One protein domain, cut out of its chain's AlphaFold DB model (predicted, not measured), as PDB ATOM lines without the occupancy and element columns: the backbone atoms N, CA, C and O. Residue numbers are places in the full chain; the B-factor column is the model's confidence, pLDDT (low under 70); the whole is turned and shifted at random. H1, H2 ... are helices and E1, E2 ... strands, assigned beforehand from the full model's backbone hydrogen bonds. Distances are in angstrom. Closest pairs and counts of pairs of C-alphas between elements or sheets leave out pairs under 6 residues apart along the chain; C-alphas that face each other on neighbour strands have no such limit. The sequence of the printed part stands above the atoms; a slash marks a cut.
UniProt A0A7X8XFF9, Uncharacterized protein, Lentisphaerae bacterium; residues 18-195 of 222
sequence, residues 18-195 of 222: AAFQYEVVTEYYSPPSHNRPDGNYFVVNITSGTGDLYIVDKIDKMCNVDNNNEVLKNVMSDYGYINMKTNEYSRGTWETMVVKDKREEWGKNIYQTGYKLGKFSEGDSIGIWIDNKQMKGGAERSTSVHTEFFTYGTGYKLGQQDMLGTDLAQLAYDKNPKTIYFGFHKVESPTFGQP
ATOM      1  N   ALA A  18     160.913 159.743 215.166       63.97
ATOM      2  CA  ALA A  18     160.527 160.608 216.267       63.97
ATOM      3  C   ALA A  18     159.997 159.748 217.420       63.97
ATOM      4  O   ALA A  18     158.971 159.084 217.273       63.97
ATOM      5  N   ALA A  19     160.715 159.752 218.546       83.25
ATOM      6  CA  ALA A  19     160.238 159.145 219.784       83.25
ATOM      7  C   ALA A  19     158.870 159.740 220.133       83.25
ATOM      8  O   ALA A  19     158.675 160.952 220.012       83.25
ATOM      9  N   PHE A  20     157.928 158.910 220.576       91.56
ATOM     10  CA  PHE A  20     156.614 159.413 220.970       91.56
ATOM     11  C   PHE A  20     156.795 160.268 222.222       91.56
ATOM     12  O   PHE A  20     157.339 159.797 223.218       91.56
ATOM     13  N   GLN A  21     156.403 161.536 222.195       92.75
ATOM     14  CA  GLN A  21     156.570 162.485 223.293       92.75
ATOM     15  C   GLN A  21     155.264 163.223 223.546       92.75
ATOM     16  O   GLN A  21     154.513 163.532 222.622       92.75
ATOM     17  N   TYR A  22     155.006 163.495 224.820       94.88
ATOM     18  CA  TYR A  22     153.885 164.306 225.256       94.88
ATOM     19  C   TYR A  22     154.343 165.239 226.372       94.88
ATOM     20  O   TYR A  22     155.329 164.965 227.061       94.88
ATOM     21  N   GLU A  23     153.592 166.311 226.557       94.31
ATOM     22  CA  GLU A  23     153.716 167.244 227.665       94.31
ATOM     23  C   GLU A  23     152.348 167.404 228.329       94.31
ATOM     24  O   GLU A  23     151.323 167.462 227.647       94.31
ATOM     25  N   VAL A  24     152.329 167.468 229.660       91.94
ATOM     26  CA  VAL A  24     151.123 167.807 230.423       91.94
ATOM     27  C   VAL A  24     151.227 169.272 230.820       91.94
ATOM     28  O   VAL A  24     151.995 169.624 231.713       91.94
ATOM     29  N   VAL A  25     150.471 170.126 230.138       89.31
ATOM     30  CA  VAL A  25     150.475 171.572 230.369       89.31
ATOM     31  C   VAL A  25     149.399 171.906 231.383       89.31
ATOM     32  O   VAL A  25     148.234 171.573 231.173       89.31
ATOM     33  N   THR A  26     149.788 172.568 232.471       83.69
ATOM     34  CA  THR A  26     148.862 173.024 233.510       83.69
ATOM     35  C   THR A  26     148.523 174.488 233.366       83.69
ATOM     36  O   THR A  26     149.426 175.318 233.259       83.69
ATOM     37  N   GLU A  27     147.251 174.814 233.522       77.88
ATOM     38  CA  GLU A  27     146.792 176.190 233.657       77.88
ATOM     39  C   GLU A  27     146.041 176.347 234.975       77.88
ATOM     40  O   GLU A  27     145.142 175.569 235.305       77.88
ATOM     41  N   TYR A  28     146.429 177.358 235.752       72.19
ATOM     42  CA  TYR A  28     145.644 177.759 236.908       72.19
ATOM     43  C   TYR A  28     144.445 178.565 236.427       72.19
ATOM     44  O   TYR A  28     144.603 179.583 235.752       72.19
ATOM     45  N   TYR A  29     143.254 178.143 236.822       65.69
ATOM     46  CA  TYR A  29     142.039 178.902 236.582       65.69
ATOM     47  C   TYR A  29     141.519 179.440 237.909       65.69
ATOM     48  O   TYR A  29     141.201 178.683 238.832       65.69
ATOM     49  N   SER A  30     141.406 180.764 237.963       62.84
ATOM     50  CA  SER A  30     140.637 181.458 238.985       62.84
ATOM     51  C   SER A  30     139.328 181.920 238.345       62.84
ATOM     52  O   SER A  30     139.359 182.756 237.434       62.84
ATOM     53  N   PRO A  31     138.176 181.362 238.736       59.44
ATOM     54  CA  PRO A  31     136.901 181.844 238.249       59.44
ATOM     55  C   PRO A  31     136.671 183.311 238.656       59.44
ATOM     56  O   PRO A  31     137.029 183.714 239.761       59.44
ATOM     57  N   PRO A  32     135.993 184.117 237.816       54.66
ATOM     58  CA  PRO A  32     135.700 185.519 238.129       54.66
ATOM     59  C   PRO A  32     134.788 185.719 239.354       54.66
ATOM     60  O   PRO A  32     134.609 186.845 239.815       54.66
ATOM     61  N   SER A  33     134.165 184.654 239.867       55.69
ATOM     62  CA  SER A  33     133.303 184.679 241.045       55.69
ATOM     63  C   SER A  33     133.595 183.483 241.953       55.69
ATOM     64  O   SER A  33     133.825 182.374 241.477       55.69
ATOM     65  N   HIS A  34     133.503 183.698 243.270       52.72
ATOM     66  CA  HIS A  34     133.772 182.708 244.332       52.72
ATOM     67  C   HIS A  34     132.793 181.511 244.334       52.72
ATOM     68  O   HIS A  34     132.812 180.682 245.240       52.72
ATOM     69  N   ASN A  35     131.902 181.436 243.343       53.12
ATOM     70  CA  ASN A  35     130.888 180.394 243.211       53.12
ATOM     71  C   ASN A  35     131.371 179.217 242.361       53.12
ATOM     72  O   ASN A  35     130.638 178.242 242.200       53.12
ATOM     73  N   ARG A  36     132.573 179.313 241.785       52.12
ATOM     74  CA  ARG A  36     133.232 178.194 241.125       52.12
ATOM     75  C   ARG A  36     134.536 177.877 241.853       52.12
ATOM     76  O   ARG A  36     135.179 178.784 242.367       52.12
ATOM     77  N   PRO A  37     134.905 176.603 241.929       53.56
ATOM     78  CA  PRO A  37     136.083 176.185 242.669       53.56
ATOM     79  C   PRO A  37     137.381 176.384 241.863       53.56
ATOM     80  O   PRO A  37     137.504 175.877 240.749       53.56
ATOM     81  N   ASP A  38     138.339 177.106 242.447       55.19
ATOM     82  CA  ASP A  38     139.695 177.366 241.934       55.19
ATOM     83  C   ASP A  38     140.547 176.102 241.829       55.19
ATOM     84  O   ASP A  38     140.575 175.294 242.761       55.19
ATOM     85  N   GLY A  39     141.312 175.949 240.744       63.41
ATOM     86  CA  GLY A  39     142.348 174.918 240.688       63.41
ATOM     87  C   GLY A  39     142.988 174.685 239.330       63.41
ATOM     88  O   GLY A  39     142.795 175.446 238.382       63.41
ATOM     89  N   ASN A  40     143.812 173.637 239.278       72.81
ATOM     90  CA  ASN A  40     144.654 173.351 238.122       72.81
ATOM     91  C   ASN A  40     143.894 172.539 237.076       72.81
ATOM     92  O   ASN A  40     143.453 171.419 237.344       72.81
ATOM     93  N   TYR A  41     143.811 173.102 235.880       83.00
ATOM     94  CA  TYR A  41     143.425 172.422 234.658       83.00
ATOM     95  C   TYR A  41     144.680 171.867 234.013       83.00
ATOM     96  O   TYR A  41     145.771 172.413 234.198       83.00
ATOM     97  N   PHE A  42     144.535 170.800 233.243       88.44
ATOM     98  CA  PHE A  42     145.629 170.339 232.415       88.44
ATOM     99  C   PHE A  42     145.162 169.738 231.099       88.44
ATOM    100  O   PHE A  42     144.111 169.097 230.990       88.44
ATOM    101  N   VAL A  43     146.015 169.925 230.103       93.12
ATOM    102  CA  VAL A  43     145.883 169.380 228.758       93.12
ATOM    103  C   VAL A  43     147.113 168.530 228.482       93.12
ATOM    104  O   VAL A  43     148.229 168.905 228.843       93.12
ATOM    105  N   VAL A  44     146.920 167.385 227.836       95.62
ATOM    106  CA  VAL A  44     148.022 166.565 227.335       95.62
ATOM    107  C   VAL A  44     148.238 166.903 225.867       95.62
ATOM    108  O   VAL A  44     147.366 166.660 225.035       95.62
ATOM    109  N   ASN A  45     149.401 167.462 225.548       96.81
ATOM    110  CA  ASN A  45     149.806 167.783 224.185       96.81
ATOM    111  C   ASN A  45     150.798 166.738 223.693       96.81
ATOM    112  O   ASN A  45     151.816 166.499 224.340       96.81
ATOM    113  N   ILE A  46     150.531 166.134 222.540       96.94
ATOM    114  CA  ILE A  46     151.488 165.248 221.885       96.94
ATOM    115  C   ILE A  46     152.481 166.105 221.109       96.94
ATOM    116  O   ILE A  46     152.139 166.741 220.110       96.94
ATOM    117  N   THR A  47     153.720 166.127 221.585       94.94
ATOM    118  CA  THR A  47     154.772 167.017 221.089       94.94
ATOM    119  C   THR A  47     155.638 166.373 220.016       94.94
ATOM    120  O   THR A  47     156.298 167.093 219.272       94.94
ATOM    121  N   SER A  48     155.655 165.040 219.913       91.25
ATOM    122  CA  SER A  48     156.394 164.344 218.858       91.25
ATOM    123  C   SER A  48     155.937 162.897 218.668       91.25
ATOM    124  O   SER A  48     155.509 162.247 219.622       91.25
ATOM    125  N   GLY A  49     156.076 162.378 217.446       90.50
ATOM    126  CA  GLY A  49     155.865 160.963 217.119       90.50
ATOM    127  C   GLY A  49     154.407 160.493 217.196       90.50
ATOM    128  O   GLY A  49     153.475 161.284 217.330       90.50
ATOM    129  N   THR A  50     154.212 159.177 217.105       92.69
ATOM    130  CA  THR A  50     152.895 158.524 217.199       92.69
ATOM    131  C   THR A  50     152.978 157.350 218.163       92.69
ATOM    132  O   THR A  50     153.911 156.546 218.109       92.69
ATOM    133  N   GLY A  51     151.982 157.202 219.028       94.50
ATOM    134  CA  GLY A  51     151.973 156.123 220.003       94.50
ATOM    135  C   GLY A  51     150.665 155.988 220.757       94.50
ATOM    136  O   GLY A  51     149.732 156.768 220.585       94.50
ATOM    137  N   ASP A  52     150.617 154.952 221.580       97.06
ATOM    138  CA  ASP A  52     149.509 154.695 222.483       97.06
ATOM    139  C   ASP A  52     149.770 155.409 223.815       97.06
ATOM    140  O   ASP A  52     150.872 155.335 224.371       97.06
ATOM    141  N   LEU A  53     148.753 156.092 224.338       97.81
ATOM    142  CA  LEU A  53     148.800 156.734 225.651       97.81
ATOM    143  C   LEU A  53     147.887 155.993 226.631       97.81
ATOM    144  O   LEU A  53     146.788 155.560 226.278       97.81
ATOM    145  N   TYR A  54     148.341 155.876 227.871       98.19
ATOM    146  CA  TYR A  54     147.671 155.181 228.961       98.19
ATOM    147  C   TYR A  54     147.564 156.108 230.173       98.19
ATOM    148  O   TYR A  54     148.517 156.831 230.475       98.19
ATOM    149  N   ILE A  55     146.449 156.027 230.902       97.62
ATOM    150  CA  ILE A  55     146.402 156.459 232.307       97.62
ATOM    151  C   ILE A  55     146.815 155.286 233.192       97.62
ATOM    152  O   ILE A  55     146.506 154.141 232.866       97.62
ATOM    153  N   VAL A  56     147.527 155.537 234.287       95.69
ATOM    154  CA  VAL A  56     148.058 154.461 235.141       95.69
ATOM    155  C   VAL A  56     147.649 154.609 236.599       95.69
ATOM    156  O   VAL A  56     147.470 155.725 237.086       95.69
ATOM    157  N   ASP A  57     147.534 153.477 237.294       92.94
ATOM    158  CA  ASP A  57     147.207 153.411 238.722       92.94
ATOM    159  C   ASP A  57     148.153 154.259 239.586       92.94
ATOM    160  O   ASP A  57     149.369 154.233 239.388       92.94
ATOM    161  N   LYS A  58     147.623 154.909 240.629       89.50
ATOM    162  CA  LYS A  58     148.440 155.388 241.753       89.50
ATOM    163  C   LYS A  58     148.842 154.212 242.643       89.50
ATOM    164  O   LYS A  58     147.987 153.490 243.164       89.50
ATOM    165  N   ILE A  59     150.142 154.071 242.898       86.75
ATOM    166  CA  ILE A  59     150.657 153.128 243.895       86.75
ATOM    167  C   ILE A  59     150.976 153.869 245.199       86.75
ATOM    168  O   ILE A  59     151.940 154.636 245.279       86.75
ATOM    169  N   ASP A  60     150.146 153.643 246.221       76.56
ATOM    170  CA  ASP A  60     150.274 154.297 247.528       76.56
ATOM    171  C   ASP A  60     151.498 153.806 248.334       76.56
ATOM    172  O   ASP A  60     151.992 152.689 248.165       76.56
ATOM    173  N   LYS A  61     151.975 154.664 249.244       64.69
ATOM    174  CA  LYS A  61     153.223 154.554 250.015       64.69
ATOM    175  C   LYS A  61     153.318 153.333 250.931       64.69
ATOM    176  O   LYS A  61     154.416 153.014 251.369       64.69
ATOM    177  N   MET A  62     152.202 152.686 251.267       55.34
ATOM    178  CA  MET A  62     152.195 151.546 252.193       55.34
ATOM    179  C   MET A  62     152.320 150.178 251.520       55.34
ATOM    180  O   MET A  62     152.224 149.175 252.224       55.34
ATOM    181  N   CYS A  63     152.513 150.102 250.195       52.50
ATOM    182  CA  CYS A  63     152.699 148.843 249.451       52.50
ATOM    183  C   CYS A  63     151.613 147.780 249.663       52.50
ATOM    184  O   CYS A  63     151.741 146.641 249.213       52.50
ATOM    185  N   ASN A  64     150.528 148.124 250.351       55.66
ATOM    186  CA  ASN A  64     149.475 147.194 250.675       55.66
ATOM    187  C   ASN A  64     148.527 147.142 249.483       55.66
ATOM    188  O   ASN A  64     147.450 147.728 249.503       55.66
ATOM    189  N   VAL A  65     148.973 146.491 248.407       55.25
ATOM    190  CA  VAL A  65     148.211 146.352 247.157       55.25
ATOM    191  C   VAL A  65     146.859 145.684 247.419       55.25
ATOM    192  O   VAL A  65     145.871 146.031 246.780       55.25
ATOM    193  N   ASP A  66     146.808 144.801 248.422       58.00
ATOM    194  CA  ASP A  66     145.602 144.093 248.855       58.00
ATOM    195  C   ASP A  66     144.528 145.051 249.418       58.00
ATOM    196  O   ASP A  66     143.342 144.743 249.347       58.00
ATOM    197  N   ASN A  67     144.928 146.238 249.896       59.22
ATOM    198  CA  ASN A  67     144.047 147.281 250.440       59.22
ATOM    199  C   ASN A  67     144.185 148.640 249.725       59.22
ATOM    200  O   ASN A  67     143.685 149.648 250.233       59.22
ATOM    201  N   ASN A  68     144.861 148.706 248.569       67.62
ATOM    202  CA  ASN A  68     144.959 149.952 247.813       67.62
ATOM    203  C   ASN A  68     143.612 150.229 247.130       67.62
ATOM    204  O   ASN A  68     143.332 149.783 246.016       67.62
ATOM    205  N   ASN A  69     142.762 150.974 247.828       73.56
ATOM    206  CA  ASN A  69     141.441 151.363 247.350       73.56
ATOM    207  C   ASN A  69     141.487 152.512 246.330       73.56
ATOM    208  O   ASN A  69     140.430 152.922 245.867       73.56
ATOM    209  N   GLU A  70     142.674 153.012 245.972       78.12
ATOM    210  CA  GLU A  70     142.858 154.136 245.048       78.12
ATOM    211  C   GLU A  70     143.281 153.710 243.632       78.12
ATOM    212  O   GLU A  70     143.361 154.556 242.744       78.12
ATOM    213  N   VAL A  71     143.526 152.413 243.386       88.31
ATOM    214  CA  VAL A  71     143.789 151.912 242.021       88.31
ATOM    215  C   VAL A  71     142.575 152.132 241.122       88.31
ATOM    216  O   VAL A  71     141.429 151.964 241.556       88.31
ATOM    217  N   LEU A  72     142.808 152.447 239.847       91.81
ATOM    218  CA  LEU A  72     141.774 152.913 238.926       91.81
ATOM    219  C   LEU A  72     140.624 151.912 238.810       91.81
ATOM    220  O   LEU A  72     139.476 152.308 238.968       91.81
ATOM    221  N   LYS A  73     140.886 150.603 238.686       89.25
ATOM    222  CA  LYS A  73     139.816 149.573 238.655       89.25
ATOM    223  C   LYS A  73     138.820 149.628 239.830       89.25
ATOM    224  O   LYS A  73     137.690 149.147 239.699       89.25
ATOM    225  N   ASN A  74     139.239 150.158 240.980       87.94
ATOM    226  CA  ASN A  74     138.418 150.241 242.186       87.94
ATOM    227  C   ASN A  74     137.619 151.549 242.246       87.94
ATOM    228  O   ASN A  74     136.511 151.545 242.778       87.94
ATOM    229  N   VAL A  75     138.151 152.635 241.675       89.88
ATOM    230  CA  VAL A  75     137.587 153.994 241.785       89.88
ATOM    231  C   VAL A  75     136.940 154.520 240.510       89.88
ATOM    232  O   VAL A  75     136.190 155.486 240.574       89.88
ATOM    233  N   MET A  76     137.198 153.895 239.365       92.50
ATOM    234  CA  MET A  76     136.750 154.318 238.041       92.50
ATOM    235  C   MET A  76     135.695 153.356 237.493       92.50
ATOM    236  O   MET A  76     135.872 152.136 237.529       92.50
ATOM    237  N   SER A  77     134.593 153.897 236.977       93.31
ATOM    238  CA  SER A  77     133.587 153.130 236.232       93.31
ATOM    239  C   SER A  77     133.751 153.270 234.725       93.31
ATOM    240  O   SER A  77     133.400 152.348 233.992       93.31
ATOM    241  N   ASP A  78     134.270 154.409 234.268       95.62
ATOM    242  CA  ASP A  78     134.587 154.649 232.865       95.62
ATOM    243  C   ASP A  78     135.647 155.734 232.703       95.62
ATOM    244  O   ASP A  78     135.913 156.490 233.637       95.62
ATOM    245  N   TYR A  79     136.264 155.802 231.529       97.31
ATOM    246  CA  TYR A  79     137.288 156.796 231.239       97.31
ATOM    247  C   TYR A  79     137.475 157.031 229.752       97.31
ATOM    248  O   TYR A  79     137.079 156.227 228.902       97.31
ATOM    249  N   GLY A  80     138.169 158.120 229.449       98.25
ATOM    250  CA  GLY A  80     138.619 158.403 228.108       98.25
ATOM    251  C   GLY A  80     139.263 159.771 227.995       98.25
ATOM    252  O   GLY A  80     139.827 160.307 228.951       98.25
ATOM    253  N   TYR A  81     139.191 160.318 226.790       98.25
ATOM    254  CA  TYR A  81     139.780 161.603 226.460       98.25
ATOM    255  C   TYR A  81     138.786 162.515 225.739       98.25
ATOM    256  O   TYR A  81     137.767 162.072 225.205       98.25
ATOM    257  N   ILE A  82     139.095 163.806 225.754       98.00
ATOM    258  CA  ILE A  82     138.375 164.868 225.057       98.00
ATOM    259  C   ILE A  82     139.311 165.386 223.978       98.00
ATOM    260  O   ILE A  82     140.424 165.797 224.293       98.00
ATOM    261  N   ASN A  83     138.896 165.363 222.716       97.12
ATOM    262  CA  ASN A  83     139.692 165.955 221.646       97.12
ATOM    263  C   ASN A  83     139.588 167.483 221.726       97.12
ATOM    264  O   ASN A  83     138.513 168.030 221.506       97.12
ATOM    265  N   MET A  84     140.690 168.187 221.992       95.06
ATOM    266  CA  MET A  84     140.650 169.644 222.191       95.06
ATOM    267  C   MET A  84     140.355 170.439 220.911       95.06
ATOM    268  O   MET A  84     140.029 171.621 220.990       95.06
ATOM    269  N   LYS A  85     140.443 169.818 219.726       94.62
ATOM    270  CA  LYS A  85     140.074 170.453 218.449       94.62
ATOM    271  C   LYS A  85     138.570 170.373 218.186       94.62
ATOM    272  O   LYS A  85     138.008 171.316 217.640       94.62
ATOM    273  N   THR A  86     137.932 169.254 218.537       95.94
ATOM    274  CA  THR A  86     136.510 168.997 218.233       95.94
ATOM    275  C   THR A  86     135.590 169.095 219.450       95.94
ATOM    276  O   THR A  86     134.378 169.184 219.287       95.94
ATOM    277  N   ASN A  87     136.147 169.113 220.662       93.75
ATOM    278  CA  ASN A  87     135.450 168.964 221.945       93.75
ATOM    279  C   ASN A  87     134.654 167.652 222.083       93.75
ATOM    280  O   ASN A  87     133.756 167.544 222.915       93.75
ATOM    281  N   GLU A  88     134.982 166.636 221.283       96.81
ATOM    282  CA  GLU A  88     134.314 165.337 221.335       96.81
ATOM    283  C   GLU A  88     134.902 164.442 222.428       96.81
ATOM    284  O   GLU A  88     136.122 164.333 222.587       96.81
ATOM    285  N   TYR A  89     134.017 163.743 223.139       97.38
ATOM    286  CA  TYR A  89     134.378 162.739 224.134       97.38
ATOM    287  C   TYR A  89     134.576 161.389 223.453       97.38
ATOM    288  O   TYR A  89     133.664 160.853 222.825       97.38
ATOM    289  N   SER A  90     135.757 160.812 223.630       98.19
ATOM    290  CA  SER A  90     136.086 159.458 223.192       98.19
ATOM    291  C   SER A  90     136.337 158.577 224.405       98.19
ATOM    292  O   SER A  90     136.975 159.006 225.366       98.19
ATOM    293  N   ARG A  91     135.826 157.347 224.369       98.19
ATOM    294  CA  ARG A  91     136.032 156.346 225.422       98.19
ATOM    295  C   ARG A  91     137.391 155.672 225.262       98.19
ATOM    296  O   ARG A  91     137.810 155.400 224.139       98.19
ATOM    297  N   GLY A  92     138.048 155.380 226.382       96.88
ATOM    298  CA  GLY A  92     139.220 154.512 226.417       96.88
ATOM    299  C   GLY A  92     138.891 153.093 225.948       96.88
ATOM    300  O   GLY A  92     137.730 152.679 225.907       96.88
ATOM    301  N   THR A  93     139.918 152.326 225.585       95.69
ATOM    302  CA  THR A  93     139.718 151.011 224.950       95.69
ATOM    303  C   THR A  93     139.571 149.861 225.947       95.69
ATOM    304  O   THR A  93     139.268 148.745 225.538       95.69
ATOM    305  N   TRP A  94     139.802 150.111 227.241       93.69
ATOM    306  CA  TRP A  94     139.928 149.106 228.307       93.69
ATOM    307  C   TRP A  94     141.069 148.093 228.121       93.69
ATOM    308  O   TRP A  94     141.221 147.188 228.943       93.69
ATOM    309  N   GLU A  95     141.914 148.250 227.096       96.94
ATOM    310  CA  GLU A  95     143.157 147.488 226.979       96.94
ATOM    311  C   GLU A  95     144.086 147.858 228.138       96.94
ATOM    312  O   GLU A  95     144.290 149.041 228.432       96.94
ATOM    313  N   THR A  96     144.656 146.843 228.790       96.62
ATOM    314  CA  THR A  96     145.529 147.031 229.951       96.62
ATOM    315  C   THR A  96     146.921 146.461 229.733       96.62
ATOM    316  O   THR A  96     147.118 145.544 228.936       96.62
ATOM    317  N   MET A  97     147.894 147.007 230.459       94.88
ATOM    318  CA  MET A  97     149.252 146.469 230.537       94.88
ATOM    319  C   MET A  97     149.845 146.686 231.927       94.88
ATOM    320  O   MET A  97     149.456 147.612 232.639       94.88
ATOM    321  N   VAL A  98     150.830 145.868 232.292       93.19
ATOM    322  CA  VAL A  98     151.702 146.164 233.433       93.19
ATOM    323  C   VAL A  98     152.747 147.177 232.969       93.19
ATOM    324  O   VAL A  98     153.512 146.894 232.051       93.19
ATOM    325  N   VAL A  99     152.749 148.361 233.580       90.75
ATOM    326  CA  VAL A  99     153.636 149.480 233.218       90.75
ATOM    327  C   VAL A  99     154.920 149.467 234.041       90.75
ATOM    328  O   VAL A  99     156.009 149.676 233.512       90.75
ATOM    329  N   LYS A 100     154.789 149.221 235.342       88.50
ATOM    330  CA  LYS A 100     155.905 149.047 236.270       88.50
ATOM    331  C   LYS A 100     155.593 147.891 237.201       88.50
ATOM    332  O   LYS A 100     154.439 147.706 237.600       88.50
ATOM    333  N   ASP A 101     156.632 147.172 237.589       84.75
ATOM    334  CA  ASP A 101     156.583 146.189 238.651       84.75
ATOM    335  C   ASP A 101     157.712 146.414 239.662       84.75
ATOM    336  O   ASP A 101     158.805 146.880 239.336       84.75
ATOM    337  N   LYS A 102     157.425 146.118 240.928       81.00
ATOM    338  CA  LYS A 102     158.417 146.127 242.004       81.00
ATOM    339  C   LYS A 102     158.212 144.894 242.862       81.00
ATOM    340  O   LYS A 102     157.114 144.656 243.363       81.00
ATOM    341  N   ARG A 103     159.284 144.133 243.065       76.69
ATOM    342  CA  ARG A 103     159.312 143.054 244.051       76.69
ATOM    343  C   ARG A 103     159.696 143.627 245.409       76.69
ATOM    344  O   ARG A 103     160.725 144.288 245.541       76.69
ATOM    345  N   GLU A 104     158.866 143.372 246.405       72.44
ATOM    346  CA  GLU A 104     159.157 143.713 247.791       72.44
ATOM    347  C   GLU A 104     160.064 142.686 248.463       72.44
ATOM    348  O   GLU A 104     160.138 141.525 248.054       72.44
ATOM    349  N   GLU A 105     160.700 143.113 249.554       60.31
ATOM    350  CA  GLU A 105     161.600 142.312 250.390       60.31
ATOM    351  C   GLU A 105     160.943 141.017 250.911       60.31
ATOM    352  O   GLU A 105     161.611 140.003 251.083       60.31
ATOM    353  N   TRP A 106     159.610 141.007 251.043       65.94
ATOM    354  CA  TRP A 106     158.814 139.863 251.506       65.94
ATOM    355  C   TRP A 106     158.125 139.081 250.375       65.94
ATOM    356  O   TRP A 106     157.174 138.338 250.614       65.94
ATOM    357  N   GLY A 107     158.572 139.254 249.128       65.25
ATOM    358  CA  GLY A 107     158.108 138.473 247.977       65.25
ATOM    359  C   GLY A 107     156.758 138.895 247.389       65.25
ATOM    360  O   GLY A 107     156.295 138.257 246.442       65.25
ATOM    361  N   LYS A 108     156.134 139.968 247.892       70.50
ATOM    362  CA  LYS A 108     154.963 140.571 247.241       70.50
ATOM    363  C   LYS A 108     155.397 141.320 245.982       70.50
ATOM    364  O   LYS A 108     156.329 142.121 246.020       70.50
ATOM    365  N   ASN A 109     154.719 141.058 244.870       77.44
ATOM    366  CA  ASN A 109     154.901 141.825 243.643       77.44
ATOM    367  C   ASN A 109     153.848 142.934 243.590       77.44
ATOM    368  O   ASN A 109     152.652 142.673 243.727       77.44
ATOM    369  N   ILE A 110     154.302 144.161 243.373       80.25
ATOM    370  CA  ILE A 110     153.457 145.330 243.151       80.25
ATOM    371  C   ILE A 110     153.427 145.593 241.654       80.25
ATOM    372  O   ILE A 110     154.485 145.665 241.034       80.25
ATOM    373  N   TYR A 111     152.231 145.760 241.099       85.50
ATOM    374  CA  TYR A 111     152.025 146.052 239.686       85.50
ATOM    375  C   TYR A 111     151.287 147.378 239.536       85.50
ATOM    376  O   TYR A 111     150.256 147.589 240.174       85.50
ATOM    377  N   GLN A 112     151.801 148.250 238.673       90.75
ATOM    378  CA  GLN A 112     151.083 149.426 238.194       90.75
ATOM    379  C   GLN A 112     150.423 149.086 236.864       90.75
ATOM    380  O   GLN A 112     151.110 148.783 235.884       90.75
ATOM    381  N   THR A 113     149.092 149.127 236.839       94.44
ATOM    382  CA  THR A 113     148.317 148.856 235.628       94.44
ATOM    383  C   THR A 113     148.146 150.146 234.842       94.44
ATOM    384  O   THR A 113     147.784 151.180 235.405       94.44
ATOM    385  N   GLY A 114     148.396 150.085 233.538       97.00
ATOM    386  CA  GLY A 114     148.003 151.117 232.588       97.00
ATOM    387  C   GLY A 114     146.714 150.743 231.874       97.00
ATOM    388  O   GLY A 114     146.532 149.582 231.519       97.00
ATOM    389  N   TYR A 115     145.863 151.733 231.627       97.88
ATOM    390  CA  TYR A 115     144.596 151.636 230.909       97.88
ATOM    391  C   TYR A 115     144.669 152.518 229.668       97.88
ATOM    392  O   TYR A 115     144.852 153.735 229.766       97.88
ATOM    393  N   LYS A 116     144.566 151.909 228.487       98.12
ATOM    394  CA  LYS A 116     144.793 152.605 227.221       98.12
ATOM    395  C   LYS A 116     143.689 153.617 226.950       98.12
ATOM    396  O   LYS A 116     142.505 153.272 226.960       98.12
ATOM    397  N   LEU A 117     144.085 154.856 226.683       97.94
ATOM    398  CA  LEU A 117     143.202 155.918 226.203       97.94
ATOM    399  C   LEU A 117     142.952 155.767 224.703       97.94
ATOM    400  O   LEU A 117     141.813 155.830 224.256       97.94
ATOM    401  N   GLY A 118     144.017 155.554 223.936       96.75
ATOM    402  CA  GLY A 118     143.962 155.492 222.483       96.75
ATOM    403  C   GLY A 118     145.337 155.687 221.857       96.75
ATOM    404  O   GLY A 118     146.349 155.705 222.562       96.75
ATOM    405  N   LYS A 119     145.341 155.832 220.531       96.81
ATOM    406  CA  LYS A 119     146.518 156.163 219.730       96.81
ATOM    407  C   LYS A 119     146.473 157.636 219.346       96.81
ATOM    408  O   LYS A 119     145.450 158.097 218.847       96.81
ATOM    409  N   PHE A 120     147.590 158.327 219.519       96.31
ATOM    410  CA  PHE A 120     147.720 159.753 219.249       96.31
ATOM    411  C   PHE A 120     148.984 160.043 218.445       96.31
ATOM    412  O   PHE A 120     149.942 159.265 218.477       96.31
ATOM    413  N   SER A 121     148.976 161.152 217.716       95.38
ATOM    414  CA  SER A 121     150.095 161.621 216.895       95.38
ATOM    415  C   SER A 121     150.479 163.053 217.241       95.38
ATOM    416  O   SER A 121     149.713 163.786 217.861       95.38
ATOM    417  N   GLU A 122     151.683 163.447 216.841       94.38
ATOM    418  CA  GLU A 122     152.188 164.811 216.985       94.38
ATOM    419  C   GLU A 122     151.150 165.861 216.563       94.38
ATOM    420  O   GLU A 122     150.538 165.776 215.496       94.38
ATOM    421  N   GLY A 123     150.952 166.858 217.426       94.69
ATOM    422  CA  GLY A 123     149.961 167.914 217.236       94.69
ATOM    423  C   GLY A 123     148.550 167.558 217.711       94.69
ATOM    424  O   GLY A 123     147.651 168.399 217.597       94.69
ATOM    425  N   ASP A 124     148.321 166.353 218.236       97.38
ATOM    426  CA  ASP A 124     147.116 166.046 219.006       97.38
ATOM    427  C   ASP A 124     147.178 166.695 220.389       97.38
ATOM    428  O   ASP A 124     148.232 166.811 221.016       97.38
ATOM    429  N   SER A 125     146.017 167.127 220.865       97.56
ATOM    430  CA  SER A 125     145.845 167.756 222.167       97.56
ATOM    431  C   SER A 125     144.572 167.207 222.786       97.56
ATOM    432  O   SER A 125     143.519 167.198 222.134       97.56
ATOM    433  N   ILE A 126     144.677 166.695 224.012       98.00
ATOM    434  CA  ILE A 126     143.577 166.006 224.679       98.00
ATOM    435  C   ILE A 126     143.377 166.460 226.124       98.00
ATOM    436  O   ILE A 126     144.330 166.660 226.879       98.00
ATOM    437  N   GLY A 127     142.114 166.562 226.521       96.06
ATOM    438  CA  GLY A 127     141.703 166.522 227.922       96.06
ATOM    439  C   GLY A 127     141.458 165.082 228.365       96.06
ATOM    440  O   GLY A 127     141.213 164.204 227.539       96.06
ATOM    441  N   ILE A 128     141.490 164.829 229.668       96.44
ATOM    442  CA  ILE A 128     141.155 163.533 230.265       96.44
ATOM    443  C   ILE A 128     139.793 163.636 230.934       96.44
ATOM    444  O   ILE A 128     139.486 164.652 231.556       96.44
ATOM    445  N   TRP A 129     138.992 162.581 230.838       95.94
ATOM    446  CA  TRP A 129     137.780 162.442 231.634       95.94
ATOM    447  C   TRP A 129     137.723 161.067 232.288       95.94
ATOM    448  O   TRP A 129     138.140 160.064 231.703       95.94
ATOM    449  N   ILE A 130     137.217 161.030 233.518       95.00
ATOM    450  CA  ILE A 130     137.050 159.804 234.298       95.00
ATOM    451  C   ILE A 130     135.702 159.876 235.013       95.00
ATOM    452  O   ILE A 130     135.402 160.861 235.694       95.00
ATOM    453  N   ASP A 131     134.925 158.808 234.881       94.19
ATOM    454  CA  ASP A 131     133.691 158.588 235.621       94.19
ATOM    455  C   ASP A 131     134.016 157.854 236.922       94.19
ATOM    456  O   ASP A 131     134.575 156.748 236.903       94.19
ATOM    457  N   ASN A 132     133.675 158.459 238.062       90.94
ATOM    458  CA  ASN A 132     133.890 157.837 239.359       90.94
ATOM    459  C   ASN A 132     132.926 156.662 239.585       90.94
ATOM    460  O   ASN A 132     131.725 156.701 239.308       90.94
ATOM    461  N   LYS A 133     133.466 155.584 240.143       88.00
ATOM    462  CA  LYS A 133     132.709 154.415 240.566       88.00
ATOM    463  C   LYS A 133     132.125 154.685 241.944       88.00
ATOM    464  O   LYS A 133     132.766 154.462 242.968       88.00
ATOM    465  N   GLN A 134     130.893 155.178 241.973       78.81
ATOM    466  CA  GLN A 134     130.188 155.413 243.232       78.81
ATOM    467  C   GLN A 134     129.756 154.097 243.874       78.81
ATOM    468  O   GLN A 134     129.244 153.198 243.211       78.81
ATOM    469  N   MET A 135     129.875 154.018 245.202       61.47
ATOM    470  CA  MET A 135     129.300 152.908 245.971       61.47
ATOM    471  C   MET A 135     127.761 152.958 246.015       61.47
ATOM    472  O   MET A 135     127.126 151.921 246.191       61.47
ATOM    473  N   LYS A 136     127.156 154.152 245.883       55.19
ATOM    474  CA  LYS A 136     125.699 154.377 245.870       55.19
ATOM    475  C   LYS A 136     125.349 155.586 244.988       55.19
ATOM    476  O   LYS A 136     125.544 156.718 245.416       55.19
ATOM    477  N   GLY A 137     124.825 155.345 243.785       61.44
ATOM    478  CA  GLY A 137     124.430 156.386 242.825       61.44
ATOM    479  C   GLY A 137     124.948 156.124 241.407       61.44
ATOM    480  O   GLY A 137     125.702 155.181 241.185       61.44
ATOM    481  N   GLY A 138     124.508 156.935 240.439       68.62
ATOM    482  CA  GLY A 138     125.063 156.928 239.081       68.62
ATOM    483  C   GLY A 138     126.438 157.597 239.047       68.62
ATOM    484  O   GLY A 138     126.660 158.547 239.796       68.62
ATOM    485  N   ALA A 139     127.337 157.102 238.195       81.88
ATOM    486  CA  ALA A 139     128.700 157.613 238.068       81.88
ATOM    487  C   ALA A 139     128.735 159.133 237.827       81.88
ATOM    488  O   ALA A 139     127.877 159.683 237.137       81.88
ATOM    489  N   GLU A 140     129.707 159.812 238.429       89.50
ATOM    490  CA  GLU A 140     129.947 161.244 238.247       89.50
ATOM    491  C   GLU A 140     131.201 161.427 237.399       89.50
ATOM    492  O   GLU A 140     132.241 160.838 237.692       89.50
ATOM    493  N   ARG A 141     131.092 162.242 236.352       92.12
ATOM    494  CA  ARG A 141     132.201 162.567 235.459       92.12
ATOM    495  C   ARG A 141     132.968 163.768 235.988       92.12
ATOM    496  O   ARG A 141     132.352 164.770 236.326       92.12
ATOM    497  N   SER A 142     134.293 163.692 235.938       91.69
ATOM    498  CA  SER A 142     135.171 164.861 236.027       91.69
ATOM    499  C   SER A 142     136.083 164.926 234.810       91.69
ATOM    500  O   SER A 142     136.413 163.898 234.211       91.69
ATOM    501  N   THR A 143     136.509 166.136 234.458       92.44
ATOM    502  CA  THR A 143     137.366 166.427 233.302       92.44
ATOM    503  C   THR A 143     138.600 167.226 233.713       92.44
ATOM    504  O   THR A 143     138.576 167.958 234.698       92.44
ATOM    505  N   SER A 144     139.704 167.077 232.976       90.75
ATOM    506  CA  SER A 144     140.943 167.836 233.217       90.75
ATOM    507  C   SER A 144     140.934 169.234 232.597       90.75
ATOM    508  O   SER A 144     141.816 170.042 232.873       90.75
ATOM    509  N   VAL A 145     139.951 169.513 231.741       88.75
ATOM    510  CA  VAL A 145     139.798 170.751 230.967       88.75
ATOM    511  C   VAL A 145     138.451 171.396 231.280       88.75
ATOM    512  O   VAL A 145     137.566 170.759 231.844       88.75
ATOM    513  N   HIS A 146     138.282 172.669 230.928       83.69
ATOM    514  CA  HIS A 146     137.073 173.416 231.266       83.69
ATOM    515  C   HIS A 146     135.864 172.971 230.435       83.69
ATOM    516  O   HIS A 146     135.613 173.482 229.343       83.69
ATOM    517  N   THR A 147     135.083 172.051 231.000       85.75
ATOM    518  CA  THR A 147     133.793 171.592 230.473       85.75
ATOM    519  C   THR A 147     132.700 171.716 231.533       85.75
ATOM    520  O   THR A 147     132.956 172.076 232.681       85.75
ATOM    521  N   GLU A 148     131.463 171.407 231.164       85.12
ATOM    522  CA  GLU A 148     130.315 171.322 232.067       85.12
ATOM    523  C   GLU A 148     130.466 170.257 233.166       85.12
ATOM    524  O   GLU A 148     129.789 170.346 234.187       85.12
ATOM    525  N   PHE A 149     131.358 169.280 232.976       86.88
ATOM    526  CA  PHE A 149     131.676 168.239 233.960       86.88
ATOM    527  C   PHE A 149     132.909 168.575 234.804       86.88
ATOM    528  O   PHE A 149     133.343 167.759 235.618       86.88
ATOM    529  N   PHE A 150     133.520 169.745 234.605       79.31
ATOM    530  CA  PHE A 150     134.632 170.155 235.446       79.31
ATOM    531  C   PHE A 150     134.139 170.381 236.877       79.31
ATOM    532  O   PHE A 150     133.278 171.226 237.129       79.31
ATOM    533  N   THR A 151     134.721 169.638 237.811       71.38
ATOM    534  CA  THR A 151     134.330 169.616 239.222       71.38
ATOM    535  C   THR A 151     135.524 170.036 240.074       71.38
ATOM    536  O   THR A 151     136.646 169.739 239.685       71.38
ATOM    537  N   TYR A 152     135.282 170.745 241.191       62.44
ATOM    538  CA  TYR A 152     136.264 171.303 242.147       62.44
ATOM    539  C   TYR A 152     137.689 171.482 241.651       62.44
ATOM    540  O   TYR A 152     138.431 170.519 241.502       62.44
ATOM    541  N   GLY A 153     138.137 172.726 241.516       56.12
ATOM    542  CA  GLY A 153     139.525 172.939 241.196       56.12
ATOM    543  C   GLY A 153     140.460 172.250 242.202       56.12
ATOM    544  O   GLY A 153     140.256 172.187 243.417       56.12
ATOM    545  N   THR A 154     141.418 171.546 241.617       55.16
ATOM    546  CA  THR A 154     142.110 170.464 242.291       55.16
ATOM    547  C   THR A 154     143.380 171.011 242.969       55.16
ATOM    548  O   THR A 154     144.160 171.738 242.352       55.16
ATOM    549  N   GLY A 155     143.594 170.689 244.252       52.00
ATOM    550  CA  GLY A 155     144.709 171.217 245.063       52.00
ATOM    551  C   GLY A 155     146.063 170.504 244.911       52.00
ATOM    552  O   GLY A 155     147.044 170.894 245.543       52.00
ATOM    553  N   TYR A 156     146.140 169.443 244.111       59.00
ATOM    554  CA  TYR A 156     147.357 168.662 243.923       59.00
ATOM    555  C   TYR A 156     148.143 169.214 242.747       59.00
ATOM    556  O   TYR A 156     147.610 169.491 241.671       59.00
ATOM    557  N   LYS A 157     149.436 169.403 242.983       60.28
ATOM    558  CA  LYS A 157     150.371 169.848 241.961       60.28
ATOM    559  C   LYS A 157     150.744 168.635 241.116       60.28
ATOM    560  O   LYS A 157     151.182 167.628 241.671       60.28
ATOM    561  N   LEU A 158     150.576 168.746 239.800       68.31
ATOM    562  CA  LEU A 158     151.172 167.806 238.853       68.31
ATOM    563  C   LEU A 158     152.669 167.648 239.157       68.31
ATOM    564  O   LEU A 158     153.340 168.624 239.499       68.31
ATOM    565  N   GLY A 159     153.166 166.413 239.085       64.38
ATOM    566  CA  GLY A 159     154.571 166.093 239.366       64.38
ATOM    567  C   GLY A 159     154.871 165.627 240.793       64.38
ATOM    568  O   GLY A 159     156.034 165.417 241.132       64.38
ATOM    569  N   GLN A 160     153.864 165.430 241.654       78.38
ATOM    570  CA  GLN A 160     154.093 164.580 242.824       78.38
ATOM    571  C   GLN A 160     154.142 163.120 242.390       78.38
ATOM    572  O   GLN A 160     153.259 162.641 241.678       78.38
ATOM    573  N   GLN A 161     155.174 162.427 242.851       86.62
ATOM    574  CA  GLN A 161     155.427 161.050 242.471       86.62
ATOM    575  C   GLN A 161     154.753 160.071 243.424       86.62
ATOM    576  O   GLN A 161     154.780 160.239 244.649       86.62
ATOM    577  N   ASP A 162     154.174 159.024 242.846       85.88
ATOM    578  CA  ASP A 162     153.803 157.830 243.585       85.88
ATOM    579  C   ASP A 162     155.051 157.048 244.032       85.88
ATOM    580  O   ASP A 162     156.200 157.419 243.773       85.88
ATOM    581  N   MET A 163     154.842 155.931 244.720       84.25
ATOM    582  CA  MET A 163     155.949 155.127 245.229       84.25
ATOM    583  C   MET A 163     156.834 154.500 244.138       84.25
ATOM    584  O   MET A 163     157.987 154.150 244.401       84.25
ATOM    585  N   LEU A 164     156.314 154.334 242.921       87.06
ATOM    586  CA  LEU A 164     157.070 153.821 241.781       87.06
ATOM    587  C   LEU A 164     157.692 154.951 240.945       87.06
ATOM    588  O   LEU A 164     158.202 154.695 239.850       87.06
ATOM    589  N   GLY A 165     157.671 156.195 241.438       88.31
ATOM    590  CA  GLY A 165     158.241 157.352 240.751       88.31
ATOM    591  C   GLY A 165     157.395 157.826 239.570       88.31
ATOM    592  O   GLY A 165     157.935 158.386 238.622       88.31
ATOM    593  N   THR A 166     156.102 157.506 239.541       89.56
ATOM    594  CA  THR A 166     155.179 157.987 238.511       89.56
ATOM    595  C   THR A 166     154.599 159.326 238.938       89.56
ATOM    596  O   THR A 166     153.962 159.407 239.985       89.56
ATOM    597  N   ASP A 167     154.795 160.358 238.119       89.19
ATOM    598  CA  ASP A 167     154.160 161.662 238.315       89.19
ATOM    599  C   ASP A 167     152.638 161.527 238.202       89.19
ATOM    600  O   ASP A 167     152.118 160.933 237.253       89.19
ATOM    601  N   LEU A 168     151.925 162.088 239.175       88.56
ATOM    602  CA  LEU A 168     150.479 161.969 239.274       88.56
ATOM    603  C   LEU A 168     149.764 163.256 238.853       88.56
ATOM    604  O   LEU A 168     150.141 164.370 239.230       88.56
ATOM    605  N   ALA A 169     148.676 163.060 238.121       89.19
ATOM    606  CA  ALA A 169     147.568 163.979 237.946       89.19
ATOM    607  C   ALA A 169     146.412 163.591 238.882       89.19
ATOM    608  O   ALA A 169     146.390 162.500 239.465       89.19
ATOM    609  N   GLN A 170     145.433 164.486 239.011       88.88
ATOM    610  CA  GLN A 170     144.212 164.189 239.744       88.88
ATOM    611  C   GLN A 170     142.977 164.811 239.101       88.88
ATOM    612  O   GLN A 170     143.063 165.852 238.449       88.88
ATOM    613  N   LEU A 171     141.829 164.199 239.371       89.06
ATOM    614  CA  LEU A 171     140.503 164.751 239.115       89.06
ATOM    615  C   LEU A 171     139.697 164.752 240.414       89.06
ATOM    616  O   LEU A 171     139.808 163.815 241.209       89.06
ATOM    617  N   ALA A 172     138.927 165.813 240.639       87.12
ATOM    618  CA  ALA A 172     138.119 165.995 241.839       87.12
ATOM    619  C   ALA A 172     136.641 165.704 241.561       87.12
ATOM    620  O   ALA A 172     136.175 165.842 240.438       87.12
ATOM    621  N   TYR A 173     135.914 165.314 242.602       86.94
ATOM    622  CA  TYR A 173     134.516 164.901 242.527       86.94
ATOM    623  C   TYR A 173     133.739 165.430 243.740       86.94
ATOM    624  O   TYR A 173     134.291 165.549 244.840       86.94
ATOM    625  N   ASP A 174     132.447 165.697 243.566       84.19
ATOM    626  CA  ASP A 174     131.488 165.961 244.643       84.19
ATOM    627  C   ASP A 174     131.313 164.736 245.547       84.19
ATOM    628  O   ASP A 174     131.170 164.852 246.773       84.19
ATOM    629  N   LYS A 175     131.309 163.543 244.945       83.69
ATOM    630  CA  LYS A 175     130.980 162.285 245.623       83.69
ATOM    631  C   LYS A 175     132.203 161.405 245.833       83.69
ATOM    632  O   LYS A 175     133.261 161.616 245.260       83.69
ATOM    633  N   ASN A 176     132.052 160.394 246.692       83.06
ATOM    634  CA  ASN A 176     133.136 159.463 246.999       83.06
ATOM    635  C   ASN A 176     133.421 158.498 245.823       83.06
ATOM    636  O   ASN A 176     132.470 157.883 245.331       83.06
ATOM    637  N   PRO A 177     134.703 158.275 245.470       83.81
ATOM    638  CA  PRO A 177     135.884 158.959 246.013       83.81
ATOM    639  C   PRO A 177     135.975 160.411 245.519       83.81
ATOM    640  O   PRO A 177     135.860 160.665 244.326       83.81
ATOM    641  N   LYS A 178     136.228 161.353 246.443       85.69
ATOM    642  CA  LYS A 178     136.292 162.799 246.141       85.69
ATOM    643  C   LYS A 178     137.456 163.191 245.236       85.69
ATOM    644  O   LYS A 178     137.537 164.321 244.762       85.69
ATOM    645  N   THR A 179     138.408 162.286 245.053       86.19
ATOM    646  CA  THR A 179     139.576 162.503 244.213       86.19
ATOM    647  C   THR A 179     140.018 161.174 243.629       86.19
ATOM    648  O   THR A 179     140.061 160.169 244.338       86.19
ATOM    649  N   ILE A 180     140.354 161.179 242.344       89.81
ATOM    650  CA  ILE A 180     141.008 160.063 241.664       89.81
ATOM    651  C   ILE A 180     142.379 160.542 241.207       89.81
ATOM    652  O   ILE A 180     142.487 161.562 240.528       89.81
ATOM    653  N   TYR A 181     143.411 159.789 241.581       90.38
ATOM    654  CA  TYR A 181     144.794 160.018 241.180       90.38
ATOM    655  C   TYR A 181     145.200 159.030 240.094       90.38
ATOM    656  O   TYR A 181     144.842 157.854 240.160       90.38
ATOM    657  N   PHE A 182     145.990 159.487 239.130       93.31
ATOM    658  CA  PHE A 182     146.536 158.640 238.075       93.31
ATOM    659  C   PHE A 182     147.789 159.256 237.475       93.31
ATOM    660  O   PHE A 182     147.969 160.468 237.521       93.31
ATOM    661  N   GLY A 183     148.646 158.430 236.892       93.81
ATOM    662  CA  GLY A 183     149.768 158.896 236.081       93.81
ATOM    663  C   GLY A 183     149.518 158.725 234.588       93.81
ATOM    664  O   GLY A 183     148.445 158.288 234.166       93.81
ATOM    665  N   PHE A 184     150.559 158.973 233.800       95.38
ATOM    666  CA  PHE A 184     150.568 158.737 232.359       95.38
ATOM    667  C   PHE A 184     151.686 157.776 231.961       95.38
ATOM    668  O   PHE A 184     152.797 157.821 232.491       95.38
ATOM    669  N   HIS A 185     151.410 156.933 230.972       96.19
ATOM    670  CA  HIS A 185     152.412 156.092 230.333       96.19
ATOM    671  C   HIS A 185     152.220 156.089 228.823       96.19
ATOM    672  O   HIS A 185     151.098 156.177 228.327       96.19
ATOM    673  N   LYS A 186     153.328 156.000 228.092       94.25
ATOM    674  CA  LYS A 186     153.349 156.071 226.635       94.25
ATOM    675  C   LYS A 186     154.031 154.838 226.062       94.25
ATOM    676  O   LYS A 186     155.056 154.409 226.585       94.25
ATOM    677  N   VAL A 187     153.490 154.323 224.966       93.25
ATOM    678  CA  VAL A 187     154.076 153.226 224.195       93.25
ATOM    679  C   VAL A 187     154.211 153.688 222.753       93.25
ATOM    680  O   VAL A 187     153.234 154.074 222.116       93.25
ATOM    681  N   GLU A 188     155.434 153.691 222.236       88.94
ATOM    682  CA  GLU A 188     155.694 154.140 220.870       88.94
ATOM    683  C   GLU A 188     155.075 153.163 219.868       88.94
ATOM    684  O   GLU A 188     155.215 151.945 219.992       88.94
ATOM    685  N   SER A 189     154.394 153.692 218.854       80.31
ATOM    686  CA  SER A 189     153.996 152.893 217.703       80.31
ATOM    687  C   SER A 189     155.071 153.022 216.633       80.31
ATOM    688  O   SER A 189     155.295 154.134 216.158       80.31
ATOM    689  N   PRO A 190     155.719 151.929 216.202       62.88
ATOM    690  CA  PRO A 190     156.685 152.012 215.119       62.88
ATOM    691  C   PRO A 190     155.964 152.414 213.826       62.88
ATOM    692  O   PRO A 190     155.251 151.614 213.220       62.88
ATOM    693  N   THR A 191     156.135 153.661 213.396       54.34
ATOM    694  CA  THR A 191     155.710 154.134 212.079       54.34
ATOM    695  C   THR A 191     156.891 154.029 211.122       54.34
ATOM    696  O   THR A 191     157.793 154.861 211.099       54.34
ATOM    697  N   PHE A 192     156.907 152.981 210.296       48.38
ATOM    698  CA  PHE A 192     157.836 152.914 209.169       48.38
ATOM    699  C   PHE A 192     157.525 154.065 208.191       48.38
ATOM    700  O   PHE A 192     156.495 154.031 207.524       48.38
ATOM    701  N   GLY A 193     158.417 155.059 208.074       44.50
ATOM    702  CA  GLY A 193     158.487 155.918 206.882       44.50
ATOM    703  C   GLY A 193     158.464 157.442 207.042       44.50
ATOM    704  O   GLY A 193     158.544 158.107 206.010       44.50
ATOM    705  N   GLN A 194     158.397 158.029 208.245       48.47
ATOM    706  CA  GLN A 194     158.426 159.497 208.389       48.47
ATOM    707  C   GLN A 194     159.729 159.999 209.041       48.47
ATOM    708  O   GLN A 194     159.987 159.673 210.200       48.47
ATOM    709  N   PRO A 195     160.574 160.766 208.321       44.75
ATOM    710  CA  PRO A 195     161.794 161.332 208.888       44.75
ATOM    711  C   PRO A 195     161.475 162.468 209.870       44.75
ATOM    712  O   PRO A 195     160.559 163.255 209.637       44.75
TER     713      PRO A 195
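What this domain is: This is residues 18 to 195 of the 222 residues of an uncharacterized protein of Lentisphaerae bacterium (UniProt A0A7X8XFF9). Two strongly twisted sheets stand partly face to face: E10 and E11 of a five-strand sheet lie across from E8 of a branched six-strand sheet, and the two come close where E9 meets E10 and where E4 meets E7. The tips of the hairpins E1-E2 and E6-E7 reach to far ends of the domain, and the one short helix, H1, is on the five-strand sheet. The 178 printed residues hold E1 E2 E3 H1 E4 E5 E6 E7 E8 E9 E10 E11 in chain order; the class is mostly strand, and the neighbour strands are antiparallel, with the order E6 E7 E3 E11 E10 in the five-strand sheet. The whole is compact, with a radius of gyration of the C-alphas of 16.5 A and spans of 48 by 48 by 27 A.

How they stand to each other: E1, residues 21 to 29, and E2, residues 39 to 48, are a hairpin, with N 23 and O 45 within hydrogen-bond range at 2.8 A. On the other side of E2 is E8, residues 125 to 132, with N 44 and O 126 2.9 A apart. E2 and E9, residues 140 to 143, lie on one side of E8, and E4, residues 76 to 83, on the other side; N 132 and O 140 are 2.8 A apart, as are N 82 and O 127. E4 and E5, residues 89 to 91, are a hairpin, with N 90 and O 81 2.8 A apart. In the other sheet, E3, residues 50 to 57, stands between E7, residues 109 to 121, and E11, residues 179 to 188; N 115 and O 55 are 2.8 A apart, as are N 54 and O 185. The edge strands are E6, residues 96 to 103, with N 114 and O 97 2.8 A apart, and E10, residues 167 to 172, with N 169 and O 182 2.8 A apart. E6 bends by 55 degrees at residue 100, and E7 by 64 degrees at residue 118. Between the sheets, the closest C-alphas of E4 and E7 are those of Gly 80 and Leu 117, 5.6 A, and of E9 and E10 those of Ser 142 and Leu 171, 6.2 A. H1, residues 72 to 75, has a height of 7.7 A over the five-strand sheet and only grazes the branched one; it is too short for an O i to N i+4 pair, and its one O i to N i+3 pair is within range.

Where its parts are: E1 begins at C-alpha 21 (156.570, 162.485, 223.293) and is 25.6 A long; E2 is 28.0 A, E7 33.6 A. E11, 29.6 A, ends at C-alpha 188 (155.694, 154.140, 220.870).

The domain as a whole: The C-alphas farthest apart are those of Pro 32 and Gly 107, 53.0 A. The printed part has no cut; the links E3 to H1 and E9 to E10 are long. The mean pLDDT of the printed part is 82.7, with 41 residues under 70, among them residues 29 to 39 and 190 to 195.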